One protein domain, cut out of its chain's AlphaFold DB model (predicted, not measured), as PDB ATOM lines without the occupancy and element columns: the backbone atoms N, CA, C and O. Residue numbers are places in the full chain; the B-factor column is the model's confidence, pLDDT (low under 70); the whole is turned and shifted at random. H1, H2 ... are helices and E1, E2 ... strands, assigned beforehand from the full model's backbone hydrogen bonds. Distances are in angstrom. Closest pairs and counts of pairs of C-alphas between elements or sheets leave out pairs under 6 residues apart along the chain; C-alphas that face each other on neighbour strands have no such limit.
ATOM      1  N   ALA A  14     149.065 138.305 155.603       82.62
ATOM      2  CA  ALA A  14     148.229 138.020 154.440       82.62
ATOM      3  C   ALA A  14     148.922 138.458 153.139       82.62
ATOM      4  O   ALA A  14     149.508 139.541 153.077       82.62
ATOM      5  N   ARG A  15     148.865 137.623 152.089       76.12
ATOM      6  CA  ARG A  15     149.503 137.933 150.796       76.12
ATOM      7  C   ARG A  15     148.671 138.825 149.882       76.12
ATOM      8  O   ARG A  15     149.261 139.645 149.185       76.12
ATOM      9  N   HIS A  16     147.353 138.633 149.834       64.94
ATOM     10  CA  HIS A  16     146.529 139.247 148.788       64.94
ATOM     11  C   HIS A  16     145.330 140.062 149.287       64.94
ATOM     12  O   HIS A  16     145.012 141.017 148.600       64.94
ATOM     13  N   GLU A  17     144.760 139.811 150.476       63.53
ATOM     14  CA  GLU A  17     143.674 140.623 151.068       63.53
ATOM     15  C   GLU A  17     143.497 140.307 152.574       63.53
ATOM     16  O   GLU A  17     143.837 139.209 153.017       63.53
ATOM     17  N   GLY A  18     143.027 141.275 153.376       59.91
ATOM     18  CA  GLY A  18     142.965 141.187 154.850       59.91
ATOM     19  C   GLY A  18     141.905 140.228 155.417       59.91
ATOM     20  O   GLY A  18     142.067 139.745 156.538       59.91
ATOM     21  N   ASP A  19     140.864 139.890 154.649       62.88
ATOM     22  CA  ASP A  19     139.800 138.970 155.084       62.88
ATOM     23  C   ASP A  19     140.336 137.583 155.461       62.88
ATOM     24  O   ASP A  19     139.976 137.033 156.499       62.88
ATOM     25  N   THR A  20     141.307 137.060 154.703       71.50
ATOM     26  CA  THR A  20     141.865 135.724 154.965       71.50
ATOM     27  C   THR A  20     142.622 135.638 156.292       71.50
ATOM     28  O   THR A  20     142.730 134.553 156.864       71.50
ATOM     29  N   LEU A  21     143.149 136.758 156.803       79.19
ATOM     30  CA  LEU A  21     143.801 136.771 158.111       79.19
ATOM     31  C   LEU A  21     142.774 136.715 159.241       79.19
ATOM     32  O   LEU A  21     142.998 136.025 160.226       79.19
ATOM     33  N   THR A  22     141.646 137.403 159.094       77.75
ATOM     34  CA  THR A  22     140.598 137.439 160.121       77.75
ATOM     35  C   THR A  22     139.950 136.067 160.294       77.75
ATOM     36  O   THR A  22     139.835 135.591 161.422       77.75
ATOM     37  N   ASP A  23     139.601 135.384 159.199       79.38
ATOM     38  CA  ASP A  23     139.106 133.997 159.247       79.38
ATOM     39  C   ASP A  23     140.117 133.052 159.902       79.38
ATOM     40  O   ASP A  23     139.759 132.199 160.714       79.38
ATOM     41  N   PHE A  24     141.400 133.235 159.591       80.31
ATOM     42  CA  PHE A  24     142.469 132.459 160.195       80.31
ATOM     43  C   PHE A  24     142.577 132.695 161.706       80.31
ATOM     44  O   PHE A  24     142.625 131.735 162.468       80.31
ATOM     45  N   LEU A  25     142.564 133.951 162.153       80.44
ATOM     46  CA  LEU A  25     142.612 134.294 163.576       80.44
ATOM     47  C   LEU A  25     141.390 133.765 164.331       80.44
ATOM     48  O   LEU A  25     141.547 133.214 165.417       80.44
ATOM     49  N   ASN A  26     140.196 133.855 163.739       81.81
ATOM     50  CA  ASN A  26     138.979 133.278 164.314       81.81
ATOM     51  C   ASN A  26     139.082 131.755 164.463       81.81
ATOM     52  O   ASN A  26     138.674 131.221 165.490       81.81
ATOM     53  N   ALA A  27     139.657 131.057 163.479       79.75
ATOM     54  CA  ALA A  27     139.871 129.612 163.558       79.75
ATOM     55  C   ALA A  27     140.883 129.217 164.646       79.75
ATOM     56  O   ALA A  27     140.767 128.140 165.221       79.75
ATOM     57  N   LEU A  28     141.864 130.077 164.932       77.00
ATOM     58  CA  LEU A  28     142.864 129.846 165.977       77.00
ATOM     59  C   LEU A  28     142.387 130.243 167.377       77.00
ATOM     60  O   LEU A  28     142.961 129.779 168.353       77.00
ATOM     61  N   GLN A  29     141.359 131.086 167.494       74.38
ATOM     62  CA  GLN A  29     140.830 131.523 168.789       74.38
ATOM     63  C   GLN A  29     140.234 130.362 169.607       74.38
ATOM     64  O   GLN A  29     140.123 130.464 170.827       74.38
ATOM     65  N   ASP A  30     139.859 129.266 168.943       75.88
ATOM     66  CA  ASP A  30     139.360 128.044 169.584       75.88
ATOM     67  C   ASP A  30     140.496 127.147 170.122       75.88
ATOM     68  O   ASP A  30     140.255 126.229 170.903       75.88
ATOM     69  N   ASP A  31     141.750 127.419 169.742       76.88
ATOM     70  CA  ASP A  31     142.914 126.620 170.117       76.88
ATOM     71  C   ASP A  31     143.584 127.191 171.387       76.88
ATOM     72  O   ASP A  31     144.250 128.224 171.328       76.88
ATOM     73  N   PRO A  32     143.511 126.515 172.550       76.88
ATOM     74  CA  PRO A  32     144.113 127.015 173.793       76.88
ATOM     75  C   PRO A  32     145.652 127.019 173.773       76.88
ATOM     76  O   PRO A  32     146.287 127.581 174.666       76.88
ATOM     77  N   ASN A  33     146.257 126.383 172.767       81.31
ATOM     78  CA  ASN A  33     147.706 126.288 172.582       81.31
ATOM     79  C   ASN A  33     148.283 127.445 171.745       81.31
ATOM     80  O   ASN A  33     149.498 127.514 171.522       81.31
ATOM     81  N   LEU A  34     147.408 128.315 171.239       82.75
ATOM     82  CA  LEU A  34     147.708 129.414 170.336       82.75
ATOM     83  C   LEU A  34     147.140 130.698 170.936       82.75
ATOM     84  O   LEU A  34     145.982 130.766 171.326       82.75
ATOM     85  N   GLU A  35     147.960 131.736 171.011       85.88
ATOM     86  CA  GLU A  35     147.557 133.022 171.571       85.88
ATOM     87  C   GLU A  35     147.846 134.131 170.567       85.88
ATOM     88  O   GLU A  35     148.965 134.258 170.066       85.88
ATOM     89  N   VAL A  36     146.843 134.955 170.267       85.69
ATOM     90  CA  VAL A  36     147.038 136.163 169.461       85.69
ATOM     91  C   VAL A  36     147.633 137.237 170.362       85.69
ATOM     92  O   VAL A  36     146.965 137.751 171.253       85.69
ATOM     93  N   VAL A  37     148.903 137.561 170.131       86.50
ATOM     94  CA  VAL A  37     149.641 138.566 170.904       86.50
ATOM     95  C   VAL A  37     149.319 139.964 170.400       86.50
ATOM     96  O   VAL A  37     149.130 140.880 171.195       86.50
ATOM     97  N   ASP A  38     149.295 140.134 169.077       84.38
ATOM     98  CA  ASP A  38     149.081 141.439 168.459       84.38
ATOM     99  C   ASP A  38     148.503 141.316 167.045       84.38
ATOM    100  O   ASP A  38     148.650 140.295 166.370       84.38
ATOM    101  N   THR A  39     147.864 142.380 166.569       86.06
ATOM    102  CA  THR A  39     147.346 142.489 165.201       86.06
ATOM    103  C   THR A  39     147.686 143.857 164.632       86.06
ATOM    104  O   THR A  39     147.450 144.890 165.250       86.06
ATOM    105  N   ILE A  40     148.249 143.870 163.428       84.38
ATOM    106  CA  ILE A  40     148.743 145.067 162.759       84.38
ATOM    107  C   ILE A  40     147.964 145.254 161.457       84.38
ATOM    108  O   ILE A  40     148.015 144.436 160.531       84.38
ATOM    109  N   GLY A  41     147.267 146.381 161.370       77.25
ATOM    110  CA  GLY A  41     146.520 146.798 160.191       77.25
ATOM    111  C   GLY A  41     145.251 147.566 160.554       77.25
ATOM    112  O   GLY A  41     145.034 147.895 161.722       77.25
ATOM    113  N   PRO A  42     144.418 147.897 159.556       76.12
ATOM    114  CA  PRO A  42     143.129 148.520 159.800       76.12
ATOM    115  C   PRO A  42     142.221 147.611 160.651       76.12
ATOM    116  O   PRO A  42     142.236 146.394 160.470       76.12
ATOM    117  N   PRO A  43     141.381 148.185 161.531       66.94
ATOM    118  CA  PRO A  43     140.616 147.448 162.546       66.94
ATOM    119  C   PRO A  43     139.608 146.427 161.994       66.94
ATOM    120  O   PRO A  43     139.080 145.628 162.755       66.94
ATOM    121  N   GLN A  44     139.330 146.445 160.688       67.12
ATOM    122  CA  GLN A  44     138.447 145.476 160.026       67.12
ATOM    123  C   GLN A  44     139.183 144.553 159.045       67.12
ATOM    124  O   GLN A  44     138.576 143.625 158.528       67.12
ATOM    125  N   GLN A  45     140.461 144.819 158.761       74.06
ATOM    126  CA  GLN A  45     141.264 144.089 157.778       74.06
ATOM    127  C   GLN A  45     142.735 144.077 158.227       74.06
ATOM    128  O   GLN A  45     143.583 144.710 157.591       74.06
ATOM    129  N   PRO A  46     143.071 143.409 159.344       77.19
ATOM    130  CA  PRO A  46     144.463 143.262 159.732       77.19
ATOM    131  C   PRO A  46     145.222 142.556 158.602       77.19
ATOM    132  O   PRO A  46     144.746 141.589 158.007       77.19
ATOM    133  N   HIS A  47     146.407 143.062 158.270       83.12
ATOM    134  CA  HIS A  47     147.250 142.462 157.229       83.12
ATOM    135  C   HIS A  47     148.378 141.623 157.824       83.12
ATOM    136  O   HIS A  47     148.928 140.763 157.134       83.12
ATOM    137  N   THR A  48     148.686 141.844 159.101       84.81
ATOM    138  CA  THR A  48     149.693 141.107 159.854       84.81
ATOM    139  C   THR A  48     149.165 140.807 161.258       84.81
ATOM    140  O   THR A  48     148.456 141.621 161.841       84.81
ATOM    141  N   ALA A  49     149.513 139.658 161.820       86.88
ATOM    142  CA  ALA A  49     149.223 139.276 163.195       86.88
ATOM    143  C   ALA A  49     150.442 138.605 163.825       86.88
ATOM    144  O   ALA A  49     151.230 137.958 163.137       86.88
ATOM    145  N   VAL A  50     150.592 138.761 165.133       86.50
ATOM    146  CA  VAL A  50     151.622 138.111 165.935       86.50
ATOM    147  C   VAL A  50     150.946 137.055 166.791       86.50
ATOM    148  O   VAL A  50     150.027 137.352 167.552       86.50
ATOM    149  N   LEU A  51     151.408 135.820 166.661       87.25
ATOM    150  CA  LEU A  51     150.917 134.664 167.397       87.25
ATOM    151  C   LEU A  51     152.005 134.142 168.327       87.25
ATOM    152  O   LEU A  51     153.166 134.060 167.935       87.25
ATOM    153  N   ALA A  52     151.629 133.738 169.531       87.38
ATOM    154  CA  ALA A  52     152.451 132.951 170.431       87.38
ATOM    155  C   ALA A  52     151.951 131.505 170.414       87.38
ATOM    156  O   ALA A  52     150.776 131.234 170.646       87.38
ATOM    157  N   VAL A  53     152.861 130.581 170.124       86.88
ATOM    158  CA  VAL A  53     152.574 129.150 169.991       86.88
ATOM    159  C   VAL A  53     153.405 128.382 171.006       86.88
ATOM    160  O   VAL A  53     154.578 128.702 171.224       86.88
ATOM    161  N   GLU A  54     152.818 127.349 171.607       85.88
ATOM    162  CA  GLU A  54     153.555 126.385 172.429       85.88
ATOM    163  C   GLU A  54     154.788 125.852 171.666       85.88
ATOM    164  O   GLU A  54     154.689 125.484 170.490       85.88
ATOM    165  N   PRO A  55     155.974 125.801 172.298       79.75
ATOM    166  CA  PRO A  55     157.211 125.407 171.622       79.75
ATOM    167  C   PRO A  55     157.156 123.976 171.068       79.75
ATOM    168  O   PRO A  55     157.801 123.694 170.058       79.75
ATOM    169  N   GLU A  56     156.352 123.104 171.681       82.69
ATOM    170  CA  GLU A  56     156.132 121.720 171.245       82.69
ATOM    171  C   GLU A  56     155.369 121.636 169.914       82.69
ATOM    172  O   GLU A  56     155.621 120.737 169.119       82.69
ATOM    173  N   LEU A  57     154.492 122.606 169.632       83.25
ATOM    174  CA  LEU A  57     153.684 122.664 168.408       83.25
ATOM    175  C   LEU A  57     154.265 123.611 167.354       83.25
ATOM    176  O   LEU A  57     153.820 123.620 166.208       83.25
ATOM    177  N   ALA A  58     155.271 124.408 167.712       81.81
ATOM    178  CA  ALA A  58     155.850 125.423 166.840       81.81
ATOM    179  C   ALA A  58     156.408 124.847 165.524       81.81
ATOM    180  O   ALA A  58     156.305 125.492 164.480       81.81
ATOM    181  N   ALA A  59     157.003 123.650 165.558       81.25
ATOM    182  CA  ALA A  59     157.557 123.002 164.366       81.25
ATOM    183  C   ALA A  59     156.457 122.538 163.398       81.25
ATOM    184  O   ALA A  59     156.516 122.849 162.206       81.25
ATOM    185  N   ASP A  60     155.433 121.859 163.917       83.56
ATOM    186  CA  ASP A  60     154.261 121.430 163.153       83.56
ATOM    187  C   ASP A  60     153.473 122.620 162.601       83.56
ATOM    188  O   ASP A  60     153.069 122.614 161.437       83.56
ATOM    189  N   PHE A  61     153.312 123.675 163.403       81.88
ATOM    190  CA  PHE A  61     152.672 124.919 162.986       81.88
ATOM    191  C   PHE A  61     153.420 125.544 161.803       81.88
ATOM    192  O   PHE A  61     152.836 125.759 160.740       81.88
ATOM    193  N   GLU A  62     154.733 125.760 161.930       81.81
ATOM    194  CA  GLU A  62     155.555 126.305 160.846       81.81
ATOM    195  C   GLU A  62     155.424 125.461 159.572       81.81
ATOM    196  O   GLU A  62     155.185 125.995 158.489       81.81
ATOM    197  N   GLN A  63     155.516 124.136 159.688       81.31
ATOM    198  CA  GLN A  63     155.484 123.236 158.539       81.31
ATOM    199  C   GLN A  63     154.114 123.197 157.850       81.31
ATOM    200  O   GLN A  63     154.052 123.193 156.617       81.31
ATOM    201  N   ARG A  64     153.020 123.226 158.621       80.12
ATOM    202  CA  ARG A  64     151.645 123.240 158.105       80.12
ATOM    203  C   ARG A  64     151.351 124.502 157.302       80.12
ATOM    204  O   ARG A  64     150.701 124.431 156.262       80.12
ATOM    205  N   PHE A  65     151.858 125.644 157.755       75.94
ATOM    206  CA  PHE A  65     151.565 126.934 157.135       75.94
ATOM    207  C   PHE A  65     152.616 127.416 156.136       75.94
ATOM    208  O   PHE A  65     152.320 128.300 155.333       75.94
ATOM    209  N   ARG A  66     153.803 126.799 156.092       74.38
ATOM    210  CA  ARG A  66     154.858 127.097 155.106       74.38
ATOM    211  C   ARG A  66     154.386 126.994 153.655       74.38
ATOM    212  O   ARG A  66     154.889 127.716 152.799       74.38
ATOM    213  N   ASN A  67     153.433 126.104 153.387       71.50
ATOM    214  CA  ASN A  67     152.865 125.880 152.054       71.50
ATOM    215  C   ASN A  67     151.530 126.603 151.835       71.50
ATOM    216  O   ASN A  67     150.865 126.353 150.831       71.50
ATOM    217  N   SER A  68     151.111 127.472 152.757       72.12
ATOM    218  CA  SER A  68     149.852 128.192 152.609       72.12
ATOM    219  C   SER A  68     149.958 129.198 151.450       72.12
ATOM    220  O   SER A  68     150.852 130.048 151.453       72.12
ATOM    221  N   PRO A  69     149.078 129.134 150.433       70.94
ATOM    222  CA  PRO A  69     149.143 130.045 149.288       70.94
ATOM    223  C   PRO A  69     148.671 131.466 149.630       70.94
ATOM    224  O   PRO A  69     149.013 132.414 148.924       70.94
ATOM    225  N   HIS A  70     147.916 131.627 150.721       76.19
ATOM    226  CA  HIS A  70     147.280 132.895 151.095       76.19
ATOM    227  C   HIS A  70     147.964 133.609 152.268       76.19
ATOM    228  O   HIS A  70     147.870 134.833 152.383       76.19
ATOM    229  N   LEU A  71     148.679 132.862 153.113       79.56
ATOM    230  CA  LEU A  71     149.308 133.362 154.334       79.56
ATOM    231  C   LEU A  71     150.813 133.106 154.296       79.56
ATOM    232  O   LEU A  71     151.280 132.083 153.802       79.56
ATOM    233  N   LEU A  72     151.575 134.048 154.827       82.50
ATOM    234  CA  LEU A  72     153.008 133.938 155.031       82.50
ATOM    235  C   LEU A  72     153.257 133.873 156.537       82.50
ATOM    236  O   LEU A  72     152.833 134.774 157.252       82.50
ATOM    237  N   ILE A  73     153.899 132.806 157.010       82.75
ATOM    238  CA  ILE A  73     154.226 132.629 158.428       82.75
ATOM    239  C   ILE A  73     155.739 132.628 158.590       82.75
ATOM    240  O   ILE A  73     156.440 131.855 157.939       82.75
ATOM    241  N   GLU A  74     156.228 133.484 159.478       82.62
ATOM    242  CA  GLU A  74     157.643 133.629 159.802       82.62
ATOM    243  C   GLU A  74     157.829 133.593 161.319       82.62
ATOM    244  O   GLU A  74     156.989 134.089 162.063       82.62
ATOM    245  N   ARG A  75     158.924 133.005 161.815       81.00
ATOM    246  CA  ARG A  75     159.250 133.110 163.245       81.00
ATOM    247  C   ARG A  75     159.694 134.532 163.557       81.00
ATOM    248  O   ARG A  75     160.591 135.047 162.890       81.00
ATOM    249  N   ASP A  76     159.132 135.103 164.615       75.94
ATOM    250  CA  ASP A  76     159.583 136.365 165.200       75.94
ATOM    251  C   ASP A  76     160.935 136.121 165.879       75.94
ATOM    252  O   ASP A  76     161.037 135.786 167.060       75.94
TER     253      ASP A  76
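AT A GLANCE: This is residues 14 to 76 of the 98 residues of an uncharacterized protein of Massilia sp. CF038 (UniProt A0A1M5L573). A two-stranded hairpin, E1 and E2, makes a small wall with helix H1 over one face, while strand E3 lies on the E2 side of the hairpin with the short helix H2 packed on it. The printed part has 63 residues, with two named helices and three named strands in the order H1, E1, E2, H2, E3. The sheet's order is E1 - E2, antiparallel, and E3 pairs with no named strand. The class is mixed, helices and strands; the whole is compact, with a radius of gyration of the C-alphas of 11.3 A and spans of 32 by 23 by 20 A.

HOW THE PARTS SIT: H1, residues 19 to 28, comes closest to E1, residues 34 to 40, at the C-alphas of Leu 28 and Leu 34, 6.5 A apart. E2, residues 48 to 53, forms a hairpin with E1, antiparallel at 159 degrees; N 37 and O 50 are 2.8 A apart and N 50 and O 38 2.8 A, both within hydrogen-bond range. The closest C-alphas of H1 and E2 are those of Leu 21 and Thr 48, 7.5 A apart. H2, residues 58 to 65, is apart from H1 and E1. E3, residues 71 to 75, comes closest to H2 at the C-alphas of Phe 65 and Ile 73, 6.4 A apart. E2 and E3 are near each other, with 10 pairs of C-alphas within 10 A, and E1 and E3 are apart. In H1 and H2 every O i to N i+4 pair is within hydrogen-bond range.

IN THESE COORDINATES: H1 begins at C-alpha 19 (139.800, 138.970, 155.084) and is 14.5 A long. E1 measures 17.4 A, E2 15.9 A, H2 10.7 A and E3 13.4 A, ending at C-alpha 75 (159.250, 133.110, 163.245).

THE WHOLE: The C-alphas farthest apart are those of Pro 42 and Glu 56, 31.9 A. The printed part has no cut, and no link is long. Mean pLDDT of the printed part is 78.9; residues 16 to 19 and 43 to 44 are under 70.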